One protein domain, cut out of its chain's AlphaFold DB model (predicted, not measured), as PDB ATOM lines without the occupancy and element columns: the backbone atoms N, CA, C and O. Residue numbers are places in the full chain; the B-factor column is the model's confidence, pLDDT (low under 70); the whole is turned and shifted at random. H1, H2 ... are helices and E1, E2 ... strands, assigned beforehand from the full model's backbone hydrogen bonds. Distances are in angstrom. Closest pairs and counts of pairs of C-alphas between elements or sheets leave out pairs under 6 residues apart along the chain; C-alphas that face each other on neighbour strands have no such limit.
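This is residues 34 to 56, 65 to 127, 135 to 149, 180 to 195 and 228 to 261 of the 280 residues of an uncharacterized protein of Prochlorococcus marinus str. MIT 9116 (UniProt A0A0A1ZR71). A strongly twisted sheet of four strands has H2 packed on one face and H4 beside its strands at the sheet's level, next to H2, and H1 crosses H4 on its side away from the sheet. H5 folds back on residues 243 to 247 of H4, while residues 115 to 120 and 122 to 127, of which 115 to 120 and 122 to 125 belong to H3, stick out as a free arm. The printed part has 151 residues, with H1, E1, H2, E2, H3, E3, E4, H4 and H5 along the chain. The sheet is mixed, in the order E2, E1, E3, E4, and the class is mixed, helices and strands. The whole is compact, with a radius of gyration of the C-alphas of 15.9 A and spans of 52 by 39 by 36 A.

In the sheet, E2, residues 107 to 111, is the parallel neighbour of E1, residues 67 to 71; N 110 and O 69 are 2.8 A apart. E1 is also parallel to E3, residues 138 to 149, with N 141 and O 70 2.8 A apart. E3 is antiparallel to E4, residues 180 to 185, with N 142 and O 183 2.8 A apart. H2, residues 87 to 101, and H4, residues 229 to 248, are on the sheet and make two layers with it, helices on one face of a sheet, and H4 stands at the sheet's level, beside the strands, with a height over the sheet of 0.6 A. E1, H2 and E2 form a strand-helix-strand unit, two parallel neighbour strands joined through a helix, with a right-handed crossover. The closest C-alphas of H2 and E2, Val 98 and Ala 109, are 5.3 A apart. H4 is the hub and touches three helices. It touches H2 at a steep tilt of 51 degrees, closest at the C-alphas of Leu 101 and Ala 241, 5.2 A. H1, residues 34 to 53, touches H4 with residues 42 to 50 alone, at a steep tilt of 66 degrees; the C-alphas of Arg 47 and Ala 238 are closest, 5.1 A. H5, residues 252 to 260, touches H4 at a steep tilt of 45 degrees, opposite ways, closest at the C-alphas of Cys 246 and Ile 255, 5.8 A. H3, residues 115 to 125, touches no helix. Every O i to N i+4 pair is within hydrogen-bond range in H2, H3, H4 and H5, and 15 of 16 in H1.

E3 is 33.7 A long, H1 29.7 A, H4 27.7 A and H2 21.2 A. H1 begins at C-alpha 34 (4.436, -22.452, -45.866), and H5 ends at C-alpha 260 (1.107, 2.890, -16.656).

Four cuts leave C-alpha gaps of 21.7 A from 56 to 65, 23.2 A from 127 to 135, 12.4 A from 149 to 180 and 17.1 A from 195 to 228. The link from E1 to H2 is long. Confidence is under 70 at residues 115, 121 to 127 and 135 to 137.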
ATOM      1  N   SER A  34       5.410 -23.470 -45.448       70.38
ATOM      2  CA  SER A  34       4.436 -22.452 -45.866       70.38
ATOM      3  C   SER A  34       3.533 -21.974 -44.726       70.38
ATOM      4  O   SER A  34       3.199 -20.794 -44.665       70.38
ATOM      5  N   LYS A  35       3.160 -22.869 -43.806       77.00
ATOM      6  CA  LYS A  35       2.300 -22.568 -42.661       77.00
ATOM      7  C   LYS A  35       3.055 -21.755 -41.609       77.00
ATOM      8  O   LYS A  35       2.548 -20.726 -41.175       77.00
ATOM      9  N   ILE A  36       4.293 -22.146 -41.301       79.12
ATOM     10  CA  ILE A  36       5.185 -21.390 -40.405       79.12
ATOM     11  C   ILE A  36       5.389 -19.967 -40.930       79.12
ATOM     12  O   ILE A  36       5.185 -19.010 -40.192       79.12
ATOM     13  N   ARG A  37       5.674 -19.820 -42.228       82.44
ATOM     14  CA  ARG A  37       5.823 -18.503 -42.853       82.44
ATOM     15  C   ARG A  37       4.569 -17.636 -42.705       82.44
ATOM     16  O   ARG A  37       4.678 -16.466 -42.366       82.44
ATOM     17  N   SER A  38       3.377 -18.203 -42.908       84.75
ATOM     18  CA  SER A  38       2.129 -17.445 -42.721       84.75
ATOM     19  C   SER A  38       1.926 -16.980 -41.273       84.75
ATOM     20  O   SER A  38       1.423 -15.885 -41.040       84.75
ATOM     21  N   ILE A  39       2.358 -17.786 -40.296       86.12
ATOM     22  CA  ILE A  39       2.326 -17.420 -38.875       86.12
ATOM     23  C   ILE A  39       3.280 -16.252 -38.608       86.12
ATOM     24  O   ILE A  39       2.897 -15.310 -37.920       86.12
ATOM     25  N   GLU A  40       4.494 -16.303 -39.153       87.38
ATOM     26  CA  GLU A  40       5.500 -15.246 -39.011       87.38
ATOM     27  C   GLU A  40       5.021 -13.922 -39.622       87.38
ATOM     28  O   GLU A  40       5.121 -12.887 -38.969       87.38
ATOM     29  N   GLU A  41       4.408 -13.957 -40.809       88.00
ATOM     30  CA  GLU A  41       3.826 -12.774 -41.466       88.00
ATOM     31  C   GLU A  41       2.689 -12.148 -40.626       88.00
ATOM     32  O   GLU A  41       2.622 -10.926 -40.451       88.00
ATOM     33  N   ASP A  42       1.805 -12.970 -40.050       88.50
ATOM     34  CA  ASP A  42       0.724 -12.491 -39.176       88.50
ATOM     35  C   ASP A  42       1.250 -11.921 -37.841       88.50
ATOM     36  O   ASP A  42       0.717 -10.926 -37.328       88.50
ATOM     37  N   LEU A  43       2.296 -12.532 -37.271       90.88
ATOM     38  CA  LEU A  43       2.971 -12.033 -36.070       90.88
ATOM     39  C   LEU A  43       3.689 -10.712 -36.349       90.88
ATOM     40  O   LEU A  43       3.567  -9.783 -35.555       90.88
ATOM     41  N   GLU A  44       4.378 -10.588 -37.483       90.50
ATOM     42  CA  GLU A  44       5.055  -9.355 -37.887       90.50
ATOM     43  C   GLU A  44       4.062  -8.202 -38.054       90.50
ATOM     44  O   GLU A  44       4.282  -7.104 -37.538       90.50
ATOM     45  N   LYS A  45       2.925  -8.458 -38.707       91.00
ATOM     46  CA  LYS A  45       1.855  -7.467 -38.837       91.00
ATOM     47  C   LYS A  45       1.345  -6.999 -37.472       91.00
ATOM     48  O   LYS A  45       1.128  -5.805 -37.274       91.00
ATOM     49  N   SER A  46       1.155  -7.933 -36.543       89.81
ATOM     50  CA  SER A  46       0.680  -7.631 -35.188       89.81
ATOM     51  C   SER A  46       1.728  -6.849 -34.395       89.81
ATOM     52  O   SER A  46       1.396  -5.845 -33.771       89.81
ATOM     53  N   ARG A  47       3.006  -7.232 -34.507       87.69
ATOM     54  CA  ARG A  47       4.146  -6.519 -33.916       87.69
ATOM     55  C   ARG A  47       4.224  -5.079 -34.408       87.69
ATOM     56  O   ARG A  47       4.357  -4.175 -33.598       87.69
ATOM     57  N   ASN A  48       4.098  -4.844 -35.712       88.44
ATOM     58  CA  ASN A  48       4.168  -3.489 -36.267       88.44
ATOM     59  C   ASN A  48       3.071  -2.570 -35.705       88.44
ATOM     60  O   ASN A  48       3.322  -1.386 -35.494       88.44
ATOM     61  N   ASN A  49       1.887  -3.114 -35.398       82.94
ATOM     62  CA  ASN A  49       0.840  -2.354 -34.712       82.94
ATOM     63  C   ASN A  49       1.275  -1.944 -33.294       82.94
ATOM     64  O   ASN A  49       1.135  -0.774 -32.946       82.94
ATOM     65  N   VAL A  50       1.843  -2.866 -32.507       81.56
ATOM     66  CA  VAL A  50       2.366  -2.563 -31.158       81.56
ATOM     67  C   VAL A  50       3.486  -1.518 -31.231       81.56
ATOM     68  O   VAL A  50       3.400  -0.474 -30.584       81.56
ATOM     69  N   LEU A  51       4.466  -1.723 -32.115       83.50
ATOM     70  CA  LEU A  51       5.605  -0.819 -32.297       83.50
ATOM     71  C   LEU A  51       5.197   0.591 -32.740       83.50
ATOM     72  O   LEU A  51       5.880   1.552 -32.413       83.50
ATOM     73  N   SER A  52       4.097   0.737 -33.482       81.50
ATOM     74  CA  SER A  52       3.590   2.058 -33.876       81.50
ATOM     75  C   SER A  52       2.930   2.845 -32.740       81.50
ATOM     76  O   SER A  52       2.708   4.043 -32.889       81.50
ATOM     77  N   SER A  53       2.601   2.178 -31.630       75.56
ATOM     78  CA  SER A  53       1.898   2.774 -30.488       75.56
ATOM     79  C   SER A  53       2.812   3.165 -29.327       75.56
ATOM     80  O   SER A  53       2.381   3.899 -28.441       75.56
ATOM     81  N   ARG A  54       4.058   2.682 -29.320       80.06
ATOM     82  CA  ARG A  54       4.984   2.890 -28.206       80.06
ATOM     83  C   ARG A  54       5.694   4.239 -28.283       80.06
ATOM     84  O   ARG A  54       6.005   4.737 -29.363       80.06
ATOM     85  N   GLU A  55       6.030   4.766 -27.112       82.19
ATOM     86  CA  GLU A  55       6.731   6.047 -26.947       82.19
ATOM     87  C   GLU A  55       8.205   5.878 -26.527       82.19
ATOM     88  O   GLU A  55       8.885   6.864 -26.264       82.19
ATOM     89  N   TYR A  56       8.713   4.640 -26.489       83.50
ATOM     90  CA  TYR A  56      10.098   4.304 -26.137       83.50
ATOM     91  C   TYR A  56      10.837   3.620 -27.296       83.50
ATOM     92  O   TYR A  56      10.244   3.117 -28.260       83.50
ATOM     93  N   GLU A  65      24.258 -10.902 -23.385       70.12
ATOM     94  CA  GLU A  65      23.865 -12.103 -22.647       70.12
ATOM     95  C   GLU A  65      22.592 -12.710 -23.245       70.12
ATOM     96  O   GLU A  65      21.566 -12.041 -23.373       70.12
ATOM     97  N   GLU A  66      22.675 -13.984 -23.626       82.75
ATOM     98  CA  GLU A  66      21.520 -14.773 -24.046       82.75
ATOM     99  C   GLU A  66      20.707 -15.200 -22.817       82.75
ATOM    100  O   GLU A  66      21.228 -15.838 -21.899       82.75
ATOM    101  N   ILE A  67      19.416 -14.870 -22.814       87.38
ATOM    102  CA  ILE A  67      18.451 -15.300 -21.805       87.38
ATOM    103  C   ILE A  67      17.696 -16.506 -22.361       87.38
ATOM    104  O   ILE A  67      16.933 -16.393 -23.327       87.38
ATOM    105  N   ASP A  68      17.886 -17.663 -21.730       90.69
ATOM    106  CA  ASP A  68      17.151 -18.878 -22.073       90.69
ATOM    107  C   ASP A  68      15.761 -18.825 -21.426       90.69
ATOM    108  O   ASP A  68      15.609 -18.872 -20.203       90.69
ATOM    109  N   VAL A  69      14.718 -18.756 -22.247       92.44
ATOM    110  CA  VAL A  69      13.331 -18.656 -21.786       92.44
ATOM    111  C   VAL A  69      12.587 -19.942 -22.114       92.44
ATOM    112  O   VAL A  69      12.617 -20.433 -23.241       92.44
ATOM    113  N   VAL A  70      11.868 -20.491 -21.139       93.94
ATOM    114  CA  VAL A  70      11.011 -21.664 -21.344       93.94
ATOM    115  C   VAL A  70       9.563 -21.301 -21.078       93.94
ATOM    116  O   VAL A  70       9.185 -20.986 -19.953       93.94
ATOM    117  N   ILE A  71       8.745 -21.368 -22.122       95.56
ATOM    118  CA  ILE A  71       7.322 -21.050 -22.070       95.56
ATOM    119  C   ILE A  71       6.532 -22.326 -21.784       95.56
ATOM    120  O   ILE A  71       6.529 -23.261 -22.588       95.56
ATOM    121  N   ARG A  72       5.839 -22.357 -20.642       95.12
ATOM    122  CA  ARG A  72       4.863 -23.407 -20.328       95.12
ATOM    123  C   ARG A  72       3.569 -23.203 -21.129       95.12
ATOM    124  O   ARG A  72       3.271 -22.066 -21.504       95.12
ATOM    125  N   PRO A  73       2.758 -24.257 -21.330       93.88
ATOM    126  CA  PRO A  73       1.426 -24.127 -21.911       93.88
ATOM    127  C   PRO A  73       0.588 -23.063 -21.193       93.88
ATOM    128  O   PRO A  73       0.585 -23.010 -19.957       93.88
ATOM    129  N   TYR A  74      -0.145 -22.238 -21.950       94.94
ATOM    130  CA  TYR A  74      -1.067 -21.267 -21.361       94.94
ATOM    131  C   TYR A  74      -2.068 -21.966 -20.438       94.94
ATOM    132  O   TYR A  74      -2.699 -22.961 -20.791       94.94
ATOM    133  N   LYS A  75      -2.264 -21.405 -19.250       95.94
ATOM    134  CA  LYS A  75      -3.287 -21.856 -18.309       95.94
ATOM    135  C   LYS A  75      -4.509 -20.957 -18.400       95.94
ATOM    136  O   LYS A  75      -4.406 -19.771 -18.697       95.94
ATOM    137  N   LEU A  76      -5.678 -21.510 -18.108       93.81
ATOM    138  CA  LEU A  76      -6.898 -20.726 -17.984       93.81
ATOM    139  C   LEU A  76      -7.145 -20.409 -16.510       93.81
ATOM    140  O   LEU A  76      -7.186 -21.315 -15.681       93.81
ATOM    141  N   SER A  77      -7.321 -19.129 -16.200       92.44
ATOM    142  CA  SER A  77      -7.728 -18.644 -14.871       92.44
ATOM    143  C   SER A  77      -9.062 -17.893 -14.877       92.44
ATOM    144  O   SER A  77      -9.522 -17.460 -13.825       92.44
ATOM    145  N   ALA A  78      -9.698 -17.766 -16.044       84.25
ATOM    146  CA  ALA A  78     -10.991 -17.111 -16.183       84.25
ATOM    147  C   ALA A  78     -12.112 -17.873 -15.463       84.25
ATOM    148  O   ALA A  78     -12.154 -19.103 -15.484       84.25
ATOM    149  N   GLU A  79     -13.077 -17.132 -14.904       79.81
ATOM    150  CA  GLU A  79     -14.265 -17.706 -14.248       79.81
ATOM    151  C   GLU A  79     -15.068 -18.630 -15.177       79.81
ATOM    152  O   GLU A  79     -15.677 -19.602 -14.730       79.81
ATOM    153  N   GLN A  80     -15.095 -18.316 -16.476       81.50
ATOM    154  CA  GLN A  80     -15.769 -19.109 -17.499       81.50
ATOM    155  C   GLN A  80     -14.787 -19.467 -18.606       81.50
ATOM    156  O   GLN A  80     -14.148 -18.590 -19.190       81.50
ATOM    157  N   SER A  81     -14.715 -20.760 -18.929       86.25
ATOM    158  CA  SER A  81     -13.926 -21.233 -20.062       86.25
ATOM    159  C   SER A  81     -14.531 -20.747 -21.374       86.25
ATOM    160  O   SER A  81     -15.705 -21.023 -21.633       86.25
ATOM    161  N   PRO A  82     -13.760 -20.056 -22.229       87.62
ATOM    162  CA  PRO A  82     -14.227 -19.695 -23.558       87.62
ATOM    163  C   PRO A  82     -14.528 -20.937 -24.395       87.62
ATOM    164  O   PRO A  82     -13.787 -21.911 -24.334       87.62
ATOM    165  N   ASP A  83     -15.541 -20.865 -25.262       85.81
ATOM    166  CA  ASP A  83     -15.939 -21.994 -26.126       85.81
ATOM    167  C   ASP A  83     -14.829 -22.502 -27.066       85.81
ATOM    168  O   ASP A  83     -14.925 -23.596 -27.612       85.81
ATOM    169  N   TRP A  84     -13.803 -21.683 -27.310       85.56
ATOM    170  CA  TRP A  84     -12.658 -22.022 -28.157       85.56
ATOM    171  C   TRP A  84     -11.479 -22.589 -27.364       85.56
ATOM    172  O   TRP A  84     -10.516 -23.041 -27.969       85.56
ATOM    173  N   TRP A  85     -11.517 -22.530 -26.032       90.12
ATOM    174  CA  TRP A  85     -10.408 -22.967 -25.200       90.12
ATOM    175  C   TRP A  85     -10.284 -24.490 -25.213       90.12
ATOM    176  O   TRP A  85     -11.258 -25.217 -25.015       90.12
ATOM    177  N   SER A  86      -9.065 -24.973 -25.418       88.06
ATOM    178  CA  SER A  86      -8.707 -26.381 -25.313       88.06
ATOM    179  C   SER A  86      -7.234 -26.500 -24.943       88.06
ATOM    180  O   SER A  86      -6.476 -25.537 -25.058       88.06
ATOM    181  N   GLU A  87      -6.811 -27.691 -24.527       85.88
ATOM    182  CA  GLU A  87      -5.395 -27.975 -24.287       85.88
ATOM    183  C   GLU A  87      -4.550 -27.690 -25.534       85.88
ATOM    184  O   GLU A  87      -3.539 -26.999 -25.454       85.88
ATOM    185  N   LYS A  88      -5.018 -28.112 -26.714       84.12
ATOM    186  CA  LYS A  88      -4.353 -27.796 -27.980       84.12
ATOM    187  C   LYS A  88      -4.169 -26.282 -28.159       84.12
ATOM    188  O   LYS A  88      -3.064 -25.836 -28.450       84.12
ATOM    189  N   GLN A  89      -5.211 -25.487 -27.899       88.38
ATOM    190  CA  GLN A  89      -5.122 -24.026 -27.994       88.38
ATOM    191  C   GLN A  89      -4.133 -23.418 -26.988       88.38
ATOM    192  O   GLN A  89      -3.451 -22.448 -27.318       88.38
ATOM    193  N   ALA A  90      -3.993 -24.001 -25.795       91.06
ATOM    194  CA  ALA A  90      -2.980 -23.579 -24.835       91.06
ATOM    195  C   ALA A  90      -1.548 -23.759 -25.373       91.06
ATOM    196  O   ALA A  90      -0.721 -22.848 -25.252       91.06
ATOM    197  N   TYR A  91      -1.254 -24.902 -26.002       88.75
ATOM    198  CA  TYR A  91       0.037 -25.148 -26.656       88.75
ATOM    199  C   TYR A  91       0.236 -24.254 -27.881       88.75
ATOM    200  O   TYR A  91       1.299 -23.655 -28.032       88.75
ATOM    201  N   ASP A  92      -0.791 -24.100 -28.715       88.75
ATOM    202  CA  ASP A  92      -0.755 -23.246 -29.901       88.75
ATOM    203  C   ASP A  92      -0.412 -21.787 -29.545       88.75
ATOM    204  O   ASP A  92       0.465 -21.178 -30.158       88.75
ATOM    205  N   MET A  93      -1.059 -21.224 -28.518       94.06
ATOM    206  CA  MET A  93      -0.758 -19.872 -28.033       94.06
ATOM    207  C   MET A  93       0.663 -19.760 -27.472       94.06
ATOM    208  O   MET A  93       1.333 -18.747 -27.678       94.06
ATOM    209  N   SER A  94       1.149 -20.803 -26.799       94.44
ATOM    210  CA  SER A  94       2.518 -20.845 -26.272       94.44
ATOM    211  C   SER A  94       3.545 -20.875 -27.399       94.44
ATOM    212  O   SER A  94       4.540 -20.160 -27.348       94.44
ATOM    213  N   PHE A  95       3.281 -21.650 -28.454       92.38
ATOM    214  CA  PHE A  95       4.134 -21.712 -29.639       92.38
ATOM    215  C   PHE A  95       4.225 -20.352 -30.330       92.38
ATOM    216  O   PHE A  95       5.313 -19.894 -30.674       92.38
ATOM    217  N   LEU A  96       3.082 -19.684 -30.502       94.69
ATOM    218  CA  LEU A  96       3.030 -18.336 -31.059       94.69
ATOM    219  C   LEU A  96       3.832 -17.341 -30.205       94.69
ATOM    220  O   LEU A  96       4.558 -16.520 -30.762       94.69
ATOM    221  N   LEU A  97       3.756 -17.443 -28.873       96.38
ATOM    222  CA  LEU A  97       4.556 -16.617 -27.965       96.38
ATOM    223  C   LEU A  97       6.057 -16.888 -28.105       96.38
ATOM    224  O   LEU A  97       6.829 -15.941 -28.201       96.38
ATOM    225  N   VAL A  98       6.469 -18.154 -28.189       94.44
ATOM    226  CA  VAL A  98       7.868 -18.533 -28.445       94.44
ATOM    227  C   VAL A  98       8.368 -17.930 -29.758       94.44
ATOM    228  O   VAL A  98       9.441 -17.332 -29.799       94.44
ATOM    229  N   LYS A  99       7.579 -18.030 -30.834       93.38
ATOM    230  CA  LYS A  99       7.922 -17.424 -32.129       93.38
ATOM    231  C   LYS A  99       8.023 -15.904 -32.056       93.38
ATOM    232  O   LYS A  99       8.928 -15.336 -32.657       93.38
ATOM    233  N   ALA A 100       7.128 -15.254 -31.320       94.75
ATOM    234  CA  ALA A 100       7.160 -13.810 -31.139       94.75
ATOM    235  C   ALA A 100       8.378 -13.352 -30.315       94.75
ATOM    236  O   ALA A 100       9.024 -12.381 -30.698       94.75
ATOM    237  N   LEU A 101       8.717 -14.062 -29.233       93.94
ATOM    238  CA  LEU A 101       9.864 -13.761 -28.368       93.94
ATOM    239  C   LEU A 101      11.206 -13.945 -29.079       93.94
ATOM    240  O   LEU A 101      12.076 -13.095 -28.948       93.94
ATOM    241  N   ASN A 102      11.345 -14.987 -29.901       91.94
ATOM    242  CA  ASN A 102      12.563 -15.237 -30.682       91.94
ATOM    243  C   ASN A 102      12.843 -14.179 -31.769       91.94
ATOM    244  O   ASN A 102      13.878 -14.235 -32.427       91.94
ATOM    245  N   ASN A 103      11.942 -13.209 -31.970       89.75
ATOM    246  CA  ASN A 103      12.214 -12.037 -32.805       89.75
ATOM    247  C   ASN A 103      12.955 -10.918 -32.057       89.75
ATOM    248  O   ASN A 103      13.325  -9.926 -32.689       89.75
ATOM    249  N   TYR A 104      13.129 -11.035 -30.737       88.38
ATOM    250  CA  TYR A 104      13.857 -10.072 -29.921       88.38
ATOM    251  C   TYR A 104      15.309 -10.526 -29.716       88.38
ATOM    252  O   TYR A 104      15.547 -11.703 -29.436       88.38
ATOM    253  N   PRO A 105      16.294  -9.621 -29.862       86.31
ATOM    254  CA  PRO A 105      17.700  -9.968 -29.688       86.31
ATOM    255  C   PRO A 105      17.984 -10.386 -28.241       86.31
ATOM    256  O   PRO A 105      17.404  -9.835 -27.307       86.31
ATOM    257  N   GLY A 106      18.871 -11.366 -28.063       86.12
ATOM    258  CA  GLY A 106      19.263 -11.869 -26.742       86.12
ATOM    259  C   GLY A 106      18.251 -12.807 -26.075       86.12
ATOM    260  O   GLY A 106      18.535 -13.306 -24.993       86.12
ATOM    261  N   ILE A 107      17.099 -13.096 -26.694       89.25
ATOM    262  CA  ILE A 107      16.124 -14.064 -26.171       89.25
ATOM    263  C   ILE A 107      16.217 -15.380 -26.939       89.25
ATOM    264  O   ILE A 107      16.040 -15.413 -28.156       89.25
ATOM    265  N   ASN A 108      16.413 -16.475 -26.208       91.94
ATOM    266  CA  ASN A 108      16.307 -17.832 -26.728       91.94
ATOM    267  C   ASN A 108      15.112 -18.539 -26.077       91.94
ATOM    268  O   ASN A 108      15.220 -19.178 -25.030       91.94
ATOM    269  N   ALA A 109      13.936 -18.382 -26.682       92.81
ATOM    270  CA  ALA A 109      12.690 -18.954 -26.196       92.81
ATOM    271  C   ALA A 109      12.446 -20.361 -26.759       92.81
ATOM    272  O   ALA A 109      12.536 -20.613 -27.965       92.81
ATOM    273  N   SER A 110      12.034 -21.269 -25.881       92.25
ATOM    274  CA  SER A 110      11.624 -22.633 -26.211       92.25
ATOM    275  C   SER A 110      10.329 -23.007 -25.493       92.25
ATOM    276  O   SER A 110       9.940 -22.387 -24.502       92.25
ATOM    277  N   LEU A 111       9.628 -24.014 -26.013       90.69
ATOM    278  CA  LEU A 111       8.470 -24.589 -25.334       90.69
ATOM    279  C   LEU A 111       8.923 -25.539 -24.228       90.69
ATOM    280  O   LEU A 111       9.922 -26.248 -24.367       90.69
ATOM    281  N   GLU A 112       8.170 -25.573 -23.132       86.50
ATOM    282  CA  GLU A 112       8.338 -26.625 -22.139       86.50
ATOM    283  C   GLU A 112       8.051 -27.984 -22.778       86.50
ATOM    284  O   GLU A 112       6.971 -28.213 -23.322       86.50
ATOM    285  N   LYS A 113       9.032 -28.884 -22.677       77.44
ATOM    286  CA  LYS A 113       8.917 -30.248 -23.189       77.44
ATOM    287  C   LYS A 113       7.765 -30.978 -22.521       77.44
ATOM    288  O   LYS A 113       7.662 -30.943 -21.281       77.44
ATOM    289  N   THR A 114       6.969 -31.676 -23.325       75.19
ATOM    290  CA  THR A 114       5.906 -32.548 -22.816       75.19
ATOM    291  C   THR A 114       6.496 -33.703 -22.010       75.19
ATOM    292  O   THR A 114       7.706 -33.952 -22.016       75.19
ATOM    293  N   TRP A 115       5.646 -34.419 -21.276       67.06
ATOM    294  CA  TRP A 115       6.098 -35.577 -20.511       67.06
ATOM    295  C   TRP A 115       6.683 -36.662 -21.424       67.06
ATOM    296  O   TRP A 115       7.723 -37.238 -21.115       67.06
ATOM    297  N   GLU A 116       6.070 -36.874 -22.586       71.88
ATOM    298  CA  GLU A 116       6.518 -37.818 -23.609       71.88
ATOM    299  C   GLU A 116       7.883 -37.422 -24.175       71.88
ATOM    300  O   GLU A 116       8.776 -38.260 -24.271       71.88
ATOM    301  N   GLU A 117       8.088 -36.140 -24.490       70.62
ATOM    302  CA  GLU A 117       9.379 -35.633 -24.966       70.62
ATOM    303  C   GLU A 117      10.472 -35.789 -23.905       70.62
ATOM    304  O   GLU A 117      11.592 -36.185 -24.226       70.62
ATOM    305  N   ARG A 118      10.148 -35.550 -22.626       72.12
ATOM    306  CA  ARG A 118      11.085 -35.775 -21.513       72.12
ATOM    307  C   ARG A 118      11.453 -37.247 -21.365       72.12
ATOM    308  O   ARG A 118      12.620 -37.543 -21.114       72.12
ATOM    309  N   ILE A 119      10.492 -38.161 -21.509       73.75
ATOM    310  CA  ILE A 119      10.756 -39.606 -21.470       73.75
ATOM    311  C   ILE A 119      11.679 -39.991 -22.625       73.75
ATOM    312  O   ILE A 119      12.729 -40.572 -22.377       73.75
ATOM    313  N   LEU A 120      11.344 -39.595 -23.856       74.50
ATOM    314  CA  LEU A 120      12.146 -39.902 -25.042       74.50
ATOM    315  C   LEU A 120      13.565 -39.332 -24.941       74.50
ATOM    316  O   LEU A 120      14.530 -39.980 -25.342       74.50
ATOM    317  N   GLU A 121      13.730 -38.132 -24.392       69.81
ATOM    318  CA  GLU A 121      15.059 -37.588 -24.122       69.81
ATOM    319  C   GLU A 121      15.796 -38.354 -23.040       69.81
ATOM    320  O   GLU A 121      16.980 -38.614 -23.204       69.81
ATOM    321  N   THR A 122      15.126 -38.746 -21.960       69.06
ATOM    322  CA  THR A 122      15.749 -39.545 -20.897       69.06
ATOM    323  C   THR A 122      16.210 -40.895 -21.447       69.06
ATOM    324  O   THR A 122      17.341 -41.308 -21.196       69.06
ATOM    325  N   GLU A 123      15.383 -41.545 -22.265       68.75
ATOM    326  CA  GLU A 123      15.717 -42.790 -22.960       68.75
ATOM    327  C   GLU A 123      16.906 -42.614 -23.922       68.75
ATOM    328  O   GLU A 123      17.804 -43.454 -23.946       68.75
ATOM    329  N   ASN A 124      16.979 -41.495 -24.648       62.78
ATOM    330  CA  ASN A 124      18.098 -41.185 -25.546       62.78
ATOM    331  C   ASN A 124      19.379 -40.737 -24.807       62.78
ATOM    332  O   ASN A 124      20.488 -41.029 -25.254       62.78
ATOM    333  N   LEU A 125      19.262 -40.046 -23.670       57.84
ATOM    334  CA  LEU A 125      20.385 -39.593 -22.835       57.84
ATOM    335  C   LEU A 125      21.028 -40.746 -22.059       57.84
ATOM    336  O   LEU A 125      22.236 -40.724 -21.827       57.84
ATOM    337  N   LEU A 126      20.267 -41.796 -21.731       55.06
ATOM    338  CA  LEU A 126      20.821 -43.047 -21.198       55.06
ATOM    339  C   LEU A 126      21.814 -43.720 -22.172       55.06
ATOM    340  O   LEU A 126      22.621 -44.538 -21.736       55.06
ATOM    341  N   ILE A 127      21.815 -43.336 -23.457       56.34
ATOM    342  CA  ILE A 127      22.745 -43.823 -24.491       56.34
ATOM    343  C   ILE A 127      23.988 -42.918 -24.624       56.34
ATOM    344  O   ILE A 127      25.049 -43.397 -25.014       56.34
ATOM    345  N   ASN A 135      23.997 -24.227 -15.085       47.44
ATOM    346  CA  ASN A 135      24.121 -22.813 -14.727       47.44
ATOM    347  C   ASN A 135      23.925 -21.846 -15.909       47.44
ATOM    348  O   ASN A 135      24.759 -20.980 -16.164       47.44
ATOM    349  N   LYS A 136      22.821 -21.995 -16.647       57.47
ATOM    350  CA  LYS A 136      22.339 -20.948 -17.562       57.47
ATOM    351  C   LYS A 136      21.172 -20.213 -16.910       57.47
ATOM    352  O   LYS A 136      20.320 -20.868 -16.311       57.47
ATOM    353  N   ASN A 137      21.135 -18.884 -17.035       67.38
ATOM    354  CA  ASN A 137      20.032 -18.016 -16.607       67.38
ATOM    355  C   ASN A 137      18.744 -18.415 -17.340       67.38
ATOM    356  O   ASN A 137      18.385 -17.845 -18.369       67.38
ATOM    357  N   ARG A 138      18.086 -19.456 -16.833       86.19
ATOM    358  CA  ARG A 138      16.880 -20.033 -17.408       86.19
ATOM    359  C   ARG A 138      15.673 -19.459 -16.690       86.19
ATOM    360  O   ARG A 138      15.475 -19.732 -15.511       86.19
ATOM    361  N   VAL A 139      14.844 -18.725 -17.419       90.69
ATOM    362  CA  VAL A 139      13.583 -18.181 -16.908       90.69
ATOM    363  C   VAL A 139      12.438 -19.051 -17.402       90.69
ATOM    364  O   VAL A 139      12.260 -19.231 -18.608       90.69
ATOM    365  N   ILE A 140      11.643 -19.602 -16.487       93.25
ATOM    366  CA  ILE A 140      10.443 -20.354 -16.856       93.25
ATOM    367  C   ILE A 140       9.231 -19.432 -16.723       93.25
ATOM    368  O   ILE A 140       8.969 -18.884 -15.658       93.25
ATOM    369  N   ILE A 141       8.466 -19.274 -17.800       95.38
ATOM    370  CA  ILE A 141       7.290 -18.400 -17.838       95.38
ATOM    371  C   ILE A 141       6.041 -19.260 -17.955       95.38
ATOM    372  O   ILE A 141       5.908 -20.077 -18.868       95.38
ATOM    373  N   THR A 142       5.097 -19.052 -17.039       96.00
ATOM    374  CA  THR A 142       3.760 -19.646 -17.105       96.00
ATOM    375  C   THR A 142       2.742 -18.566 -17.463       96.00
ATOM    376  O   THR A 142       2.405 -17.744 -16.607       96.00
ATOM    377  N   PRO A 143       2.244 -18.544 -18.707       96.88
ATOM    378  CA  PRO A 143       1.237 -17.583 -19.118       96.88
ATOM    379  C   PRO A 143      -0.174 -18.027 -18.709       96.88
ATOM    380  O   PRO A 143      -0.500 -19.216 -18.719       96.88
ATOM    381  N   PHE A 144      -1.031 -17.069 -18.365       96.31
ATOM    382  CA  PHE A 144      -2.424 -17.305 -17.989       96.31
ATOM    383  C   PHE A 144      -3.365 -16.449 -18.830       96.31
ATOM    384  O   PHE A 144      -3.147 -15.250 -18.968       96.31
ATOM    385  N   VAL A 145      -4.450 -17.042 -19.327       95.81
ATOM    386  CA  VAL A 145      -5.631 -16.305 -19.789       95.81
ATOM    387  C   VAL A 145      -6.492 -15.981 -18.571       95.81
ATOM    388  O   VAL A 145      -7.027 -16.881 -17.916       95.81
ATOM    389  N   GLU A 146      -6.607 -14.699 -18.245       93.75
ATOM    390  CA  GLU A 146      -7.373 -14.215 -17.091       93.75
ATOM    391  C   GLU A 146      -8.832 -13.946 -17.416       93.75
ATOM    392  O   GLU A 146      -9.719 -14.276 -16.639       93.75
ATOM    393  N   ASP A 147      -9.088 -13.339 -18.569       92.44
ATOM    394  CA  ASP A 147     -10.436 -12.995 -18.990       92.44
ATOM    395  C   ASP A 147     -10.515 -13.058 -20.509       92.44
ATOM    396  O   ASP A 147      -9.589 -12.686 -21.235       92.44
ATOM    397  N   PHE A 148     -11.655 -13.522 -20.991       91.31
ATOM    398  CA  PHE A 148     -11.992 -13.496 -22.395       91.31
ATOM    399  C   PHE A 148     -13.470 -13.160 -22.525       91.31
ATOM    400  O   PHE A 148     -14.339 -13.891 -22.046       91.31
ATOM    401  N   LYS A 149     -13.776 -12.078 -23.243       90.06
ATOM    402  CA  LYS A 149     -15.159 -11.661 -23.487       90.06
ATOM    403  C   LYS A 149     -15.383 -11.434 -24.962       90.06
ATOM    404  O   LYS A 149     -14.645 -10.711 -25.618       90.06
ATOM    405  N   THR A 180      -4.287 -11.367 -20.488       95.50
ATOM    406  CA  THR A 180      -3.243 -12.330 -20.158       95.50
ATOM    407  C   THR A 180      -2.297 -11.775 -19.104       95.50
ATOM    408  O   THR A 180      -1.940 -10.596 -19.130       95.50
ATOM    409  N   ARG A 181      -1.865 -12.651 -18.195       95.38
ATOM    410  CA  ARG A 181      -0.802 -12.376 -17.219       95.38
ATOM    411  C   ARG A 181       0.284 -13.437 -17.289       95.38
ATOM    412  O   ARG A 181       0.047 -14.542 -17.786       95.38
ATOM    413  N   TYR A 182       1.439 -13.132 -16.719       95.19
ATOM    414  CA  TYR A 182       2.616 -13.992 -16.759       95.19
ATOM    415  C   TYR A 182       3.134 -14.224 -15.345       95.19
ATOM    416  O   TYR A 182       3.128 -13.318 -14.524       95.19
ATOM    417  N   VAL A 183       3.528 -15.462 -15.047       94.12
ATOM    418  CA  VAL A 183       4.192 -15.819 -13.788       94.12
ATOM    419  C   VAL A 183       5.579 -16.336 -14.115       94.12
ATOM    420  O   VAL A 183       5.711 -17.253 -14.932       94.12
ATOM    421  N   PHE A 184       6.581 -15.766 -13.457       91.69
ATOM    422  CA  PHE A 184       7.982 -16.114 -13.631       91.69
ATOM    423  C   PHE A 184       8.433 -17.075 -12.532       91.69
ATOM    424  O   PHE A 184       8.168 -16.874 -11.351       91.69
ATOM    425  N   ASP A 185       9.110 -18.136 -12.942       89.00
ATOM    426  CA  ASP A 185       9.815 -19.087 -12.092       89.00
ATOM    427  C   ASP A 185      11.304 -18.897 -12.428       89.00
ATOM    428  O   ASP A 185      11.803 -19.362 -13.459       89.00
ATOM    429  N   SER A 186      11.937 -18.024 -11.638       82.31
ATOM    430  CA  SER A 186      13.274 -17.457 -11.837       82.31
ATOM    431  C   SER A 186      13.905 -17.118 -10.485       82.31
ATOM    432  O   SER A 186      13.203 -16.802  -9.526       82.31
ATOM    433  N   ASN A 187      15.237 -17.133 -10.424       73.44
ATOM    434  CA  ASN A 187      16.005 -16.668  -9.262       73.44
ATOM    435  C   ASN A 187      16.224 -15.143  -9.258       73.44
ATOM    436  O   ASN A 187      16.844 -14.612  -8.339       73.44
ATOM    437  N   ILE A 188      15.762 -14.456 -10.304       76.19
ATOM    438  CA  ILE A 188      15.864 -13.009 -10.486       76.19
ATOM    439  C   ILE A 188      14.461 -12.427 -10.325       76.19
ATOM    440  O   ILE A 188      13.500 -13.002 -10.839       76.19
ATOM    441  N   ASP A 189      14.364 -11.301  -9.621       80.50
ATOM    442  CA  ASP A 189      13.123 -10.539  -9.510       80.50
ATOM    443  C   ASP A 189      12.807  -9.892 -10.865       80.50
ATOM    444  O   ASP A 189      13.628  -9.156 -11.416       80.50
ATOM    445  N   ILE A 190      11.657 -10.239 -11.439       86.12
ATOM    446  CA  ILE A 190      11.221  -9.792 -12.764       86.12
ATOM    447  C   ILE A 190       9.902  -9.060 -12.571       86.12
ATOM    448  O   ILE A 190       8.960  -9.623 -12.016       86.12
ATOM    449  N   GLU A 191       9.834  -7.816 -13.047       86.81
ATOM    450  CA  GLU A 191       8.629  -7.003 -12.908       86.81
ATOM    451  C   GLU A 191       7.433  -7.630 -13.640       86.81
ATOM    452  O   GLU A 191       7.545  -8.128 -14.766       86.81
ATOM    453  N   ASP A 192       6.267  -7.582 -12.991       85.19
ATOM    454  CA  ASP A 192       5.027  -8.123 -13.539       85.19
ATOM    455  C   ASP A 192       4.604  -7.373 -14.810       85.19
ATOM    456  O   ASP A 192       4.596  -6.140 -14.877       85.19
ATOM    457  N   ILE A 193       4.172  -8.143 -15.810       88.62
ATOM    458  CA  ILE A 193       3.623  -7.636 -17.068       88.62
ATOM    459  C   ILE A 193       2.261  -8.282 -17.309       88.62
ATOM    460  O   ILE A 193       2.058  -9.479 -17.091       88.62
ATOM    461  N   GLU A 194       1.332  -7.489 -17.833       91.00
ATOM    462  CA  GLU A 194       0.036  -7.946 -18.317       91.00
ATOM    463  C   GLU A 194      -0.223  -7.436 -19.741       91.00
ATOM    464  O   GLU A 194       0.295  -6.404 -20.178       91.00
ATOM    465  N   SER A 195      -1.047  -8.170 -20.482       92.44
ATOM    466  CA  SER A 195      -1.514  -7.779 -21.811       92.44
ATOM    467  C   SER A 195      -3.032  -7.825 -21.825       92.44
ATOM    468  O   SER A 195      -3.635  -8.875 -21.607       92.44
ATOM    469  N   PRO A 228     -13.369 -12.194 -34.127       82.31
ATOM    470  CA  PRO A 228     -12.000 -12.016 -34.618       82.31
ATOM    471  C   PRO A 228     -10.969 -12.655 -33.672       82.31
ATOM    472  O   PRO A 228     -10.108 -11.974 -33.126       82.31
ATOM    473  N   LEU A 229     -11.088 -13.965 -33.436       84.56
ATOM    474  CA  LEU A 229     -10.300 -14.685 -32.439       84.56
ATOM    475  C   LEU A 229      -8.809 -14.722 -32.797       84.56
ATOM    476  O   LEU A 229      -7.975 -14.410 -31.956       84.56
ATOM    477  N   LYS A 230      -8.475 -15.004 -34.062       87.94
ATOM    478  CA  LYS A 230      -7.085 -14.965 -34.544       87.94
ATOM    479  C   LYS A 230      -6.437 -13.613 -34.281       87.94
ATOM    480  O   LYS A 230      -5.363 -13.537 -33.710       87.94
ATOM    481  N   GLU A 231      -7.123 -12.546 -34.664       89.62
ATOM    482  CA  GLU A 231      -6.598 -11.189 -34.552       89.62
ATOM    483  C   GLU A 231      -6.372 -10.782 -33.092       89.62
ATOM    484  O   GLU A 231      -5.313 -10.250 -32.778       89.62
ATOM    485  N   VAL A 232      -7.315 -11.076 -32.181       91.44
ATOM    486  CA  VAL A 232      -7.135 -10.718 -30.762       91.44
ATOM    487  C   VAL A 232      -6.000 -11.516 -30.123       91.44
ATOM    488  O   VAL A 232      -5.231 -10.953 -29.350       91.44
ATOM    489  N   VAL A 233      -5.857 -12.798 -30.475       93.38
ATOM    490  CA  VAL A 233      -4.779 -13.653 -29.964       93.38
ATOM    491  C   VAL A 233      -3.427 -13.168 -30.475       93.38
ATOM    492  O   VAL A 233      -2.526 -12.960 -29.674       93.38
ATOM    493  N   TYR A 234      -3.277 -12.933 -31.780       93.62
ATOM    494  CA  TYR A 234      -2.002 -12.492 -32.350       93.62
ATOM    495  C   TYR A 234      -1.583 -11.109 -31.840       93.62
ATOM    496  O   TYR A 234      -0.418 -10.923 -31.495       93.62
ATOM    497  N   ASN A 235      -2.524 -10.167 -31.714       93.06
ATOM    498  CA  ASN A 235      -2.239  -8.863 -31.113       93.06
ATOM    499  C   ASN A 235      -1.825  -9.004 -29.645       93.06
ATOM    500  O   ASN A 235      -0.850  -8.388 -29.235       93.06
ATOM    501  N   SER A 236      -2.518  -9.848 -28.872       94.88
ATOM    502  CA  SER A 236      -2.164 -10.112 -27.474       94.88
ATOM    503  C   SER A 236      -0.785 -10.739 -27.353       94.88
ATOM    504  O   SER A 236      -0.019 -10.344 -26.486       94.88
ATOM    505  N   ILE A 237      -0.433 -11.674 -28.232       96.19
ATOM    506  CA  ILE A 237       0.870 -12.338 -28.214       96.19
ATOM    507  C   ILE A 237       1.994 -11.379 -28.596       96.19
ATOM    508  O   ILE A 237       3.025 -11.380 -27.932       96.19
ATOM    509  N   ALA A 238       1.802 -10.551 -29.626       95.12
ATOM    510  CA  ALA A 238       2.788  -9.546 -30.011       95.12
ATOM    511  C   ALA A 238       3.019  -8.527 -28.884       95.12
ATOM    512  O   ALA A 238       4.165  -8.248 -28.537       95.12
ATOM    513  N   ASP A 239       1.932  -8.043 -28.280       94.44
ATOM    514  CA  ASP A 239       1.968  -7.121 -27.144       94.44
ATOM    515  C   ASP A 239       2.664  -7.734 -25.923       94.44
ATOM    516  O   ASP A 239       3.482  -7.090 -25.272       94.44
ATOM    517  N   SER A 240       2.381  -9.005 -25.649       95.69
ATOM    518  CA  SER A 240       2.984  -9.737 -24.537       95.69
ATOM    519  C   SER A 240       4.456 -10.031 -24.770       95.69
ATOM    520  O   SER A 240       5.240  -9.931 -23.839       95.69
ATOM    521  N   ALA A 241       4.853 -10.388 -25.993       95.81
ATOM    522  CA  ALA A 241       6.251 -10.647 -26.315       95.81
ATOM    523  C   ALA A 241       7.111  -9.394 -26.112       95.81
ATOM    524  O   ALA A 241       8.208  -9.499 -25.574       95.81
ATOM    525  N   GLU A 242       6.601  -8.217 -26.489       93.19
ATOM    526  CA  GLU A 242       7.290  -6.952 -26.235       93.19
ATOM    527  C   GLU A 242       7.381  -6.646 -24.734       93.19
ATOM    528  O   GLU A 242       8.475  -6.410 -24.230       93.19
ATOM    529  N   GLY A 243       6.273  -6.746 -23.993       93.38
ATOM    530  CA  GLY A 243       6.287  -6.503 -22.548       93.38
ATOM    531  C   GLY A 243       7.183  -7.482 -21.780       93.38
ATOM    532  O   GLY A 243       7.959  -7.068 -20.922       93.38
ATOM    533  N   LEU A 244       7.148  -8.769 -22.136       94.69
ATOM    534  CA  LEU A 244       8.040  -9.786 -21.576       94.69
ATOM    535  C   LEU A 244       9.504  -9.487 -21.890       94.69
ATOM    536  O   LEU A 244      10.337  -9.600 -21.001       94.69
ATOM    537  N   TYR A 245       9.826  -9.087 -23.122       92.38
ATOM    538  CA  TYR A 245      11.186  -8.683 -23.470       92.38
ATOM    539  C   TYR A 245      11.669  -7.532 -22.583       92.38
ATOM    540  O   TYR A 245      12.791  -7.565 -22.082       92.38
ATOM    541  N   CYS A 246      10.808  -6.551 -22.321       90.62
ATOM    542  CA  CYS A 246      11.138  -5.426 -21.456       90.62
ATOM    543  C   CYS A 246      11.404  -5.839 -20.011       90.62
ATOM    544  O   CYS A 246      12.382  -5.377 -19.428       90.62
ATOM    545  N   ALA A 247      10.585  -6.736 -19.462       91.75
ATOM    546  CA  ALA A 247      10.793  -7.270 -18.121       91.75
ATOM    547  C   ALA A 247      12.072  -8.119 -18.033       91.75
ATOM    548  O   ALA A 247      12.868  -7.944 -17.118       91.75
ATOM    549  N   LEU A 248      12.317  -8.985 -19.023       90.50
ATOM    550  CA  LEU A 248      13.497  -9.858 -19.068       90.50
ATOM    551  C   LEU A 248      14.808  -9.081 -19.234       90.50
ATOM    552  O   LEU A 248      15.836  -9.501 -18.714       90.50
ATOM    553  N   THR A 249      14.779  -7.952 -19.944       88.19
ATOM    554  CA  THR A 249      15.951  -7.082 -20.153       88.19
ATOM    555  C   THR A 249      16.042  -5.929 -19.156       88.19
ATOM    556  O   THR A 249      16.940  -5.097 -19.268       88.19
ATOM    557  N   ASN A 250      15.127  -5.869 -18.182       87.75
ATOM    558  CA  ASN A 250      15.037  -4.806 -17.184       87.75
ATOM    559  C   ASN A 250      15.034  -3.385 -17.797       87.75
ATOM    560  O   ASN A 250      15.692  -2.460 -17.312       87.75
ATOM    561  N   ASN A 251      14.323  -3.201 -18.915       87.81
ATOM    562  CA  ASN A 251      14.240  -1.911 -19.596       87.81
ATOM    563  C   ASN A 251      13.198  -1.007 -18.917       87.81
ATOM    564  O   ASN A 251      12.003  -1.094 -19.205       87.81
ATOM    565  N   GLY A 252      13.661  -0.113 -18.040       87.06
ATOM    566  CA  GLY A 252      12.788   0.703 -17.191       87.06
ATOM    567  C   GLY A 252      11.771   1.580 -17.933       87.06
ATOM    568  O   GLY A 252      10.630   1.685 -17.487       87.06
ATOM    569  N   GLU A 253      12.122   2.190 -19.073       88.94
ATOM    570  CA  GLU A 253      11.169   3.006 -19.847       88.94
ATOM    571  C   GLU A 253      10.047   2.155 -20.442       88.94
ATOM    572  O   GLU A 253       8.869   2.517 -20.354       88.94
ATOM    573  N   CYS A 254      10.400   0.998 -21.006       89.81
ATOM    574  CA  CYS A 254       9.407   0.085 -21.544       89.81
ATOM    575  C   CYS A 254       8.537  -0.530 -20.441       89.81
ATOM    576  O   CYS A 254       7.312  -0.551 -20.568       89.81
ATOM    577  N   ILE A 255       9.127  -0.984 -19.332       90.88
ATOM    578  CA  ILE A 255       8.353  -1.553 -18.222       90.88
ATOM    579  C   ILE A 255       7.358  -0.515 -17.685       90.88
ATOM    580  O   ILE A 255       6.167  -0.802 -17.528       90.88
ATOM    581  N   LYS A 256       7.804   0.739 -17.531       90.94
ATOM    582  CA  LYS A 256       6.946   1.854 -17.125       90.94
ATOM    583  C   LYS A 256       5.774   2.071 -18.087       90.94
ATOM    584  O   LYS A 256       4.679   2.393 -17.622       90.94
ATOM    585  N   TYR A 257       5.961   1.895 -19.396       90.44
ATOM    586  CA  TYR A 257       4.859   1.943 -20.363       90.44
ATOM    587  C   TYR A 257       3.830   0.834 -20.100       90.44
ATOM    588  O   TYR A 257       2.637   1.120 -20.016       90.44
ATOM    589  N   TYR A 258       4.268  -0.410 -19.895       90.12
ATOM    590  CA  TYR A 258       3.361  -1.536 -19.636       90.12
ATOM    591  C   TYR A 258       2.601  -1.420 -18.307       90.12
ATOM    592  O   TYR A 258       1.442  -1.834 -18.238       90.12
ATOM    593  N   GLN A 259       3.216  -0.818 -17.287       88.94
ATOM    594  CA  GLN A 259       2.592  -0.591 -15.980       88.94
ATOM    595  C   GLN A 259       1.607   0.583 -15.968       88.94
ATOM    596  O   GLN A 259       0.594   0.527 -15.273       88.94
ATOM    597  N   ASN A 260       1.895   1.654 -16.715       89.00
ATOM    598  CA  ASN A 260       1.107   2.890 -16.656       89.00
ATOM    599  C   ASN A 260       0.105   3.054 -17.801       89.00
ATOM    600  O   ASN A 260      -0.708   3.978 -17.759       89.00
ATOM    601  N   ARG A 261       0.153   2.210 -18.839       87.06
ATOM    602  CA  ARG A 261      -0.771   2.330 -19.971       87.06
ATOM    603  C   ARG A 261      -2.215   2.089 -19.546       87.06
ATOM    604  O   ARG A 261      -2.546   1.137 -18.842       87.06
TER     605      ARG A 261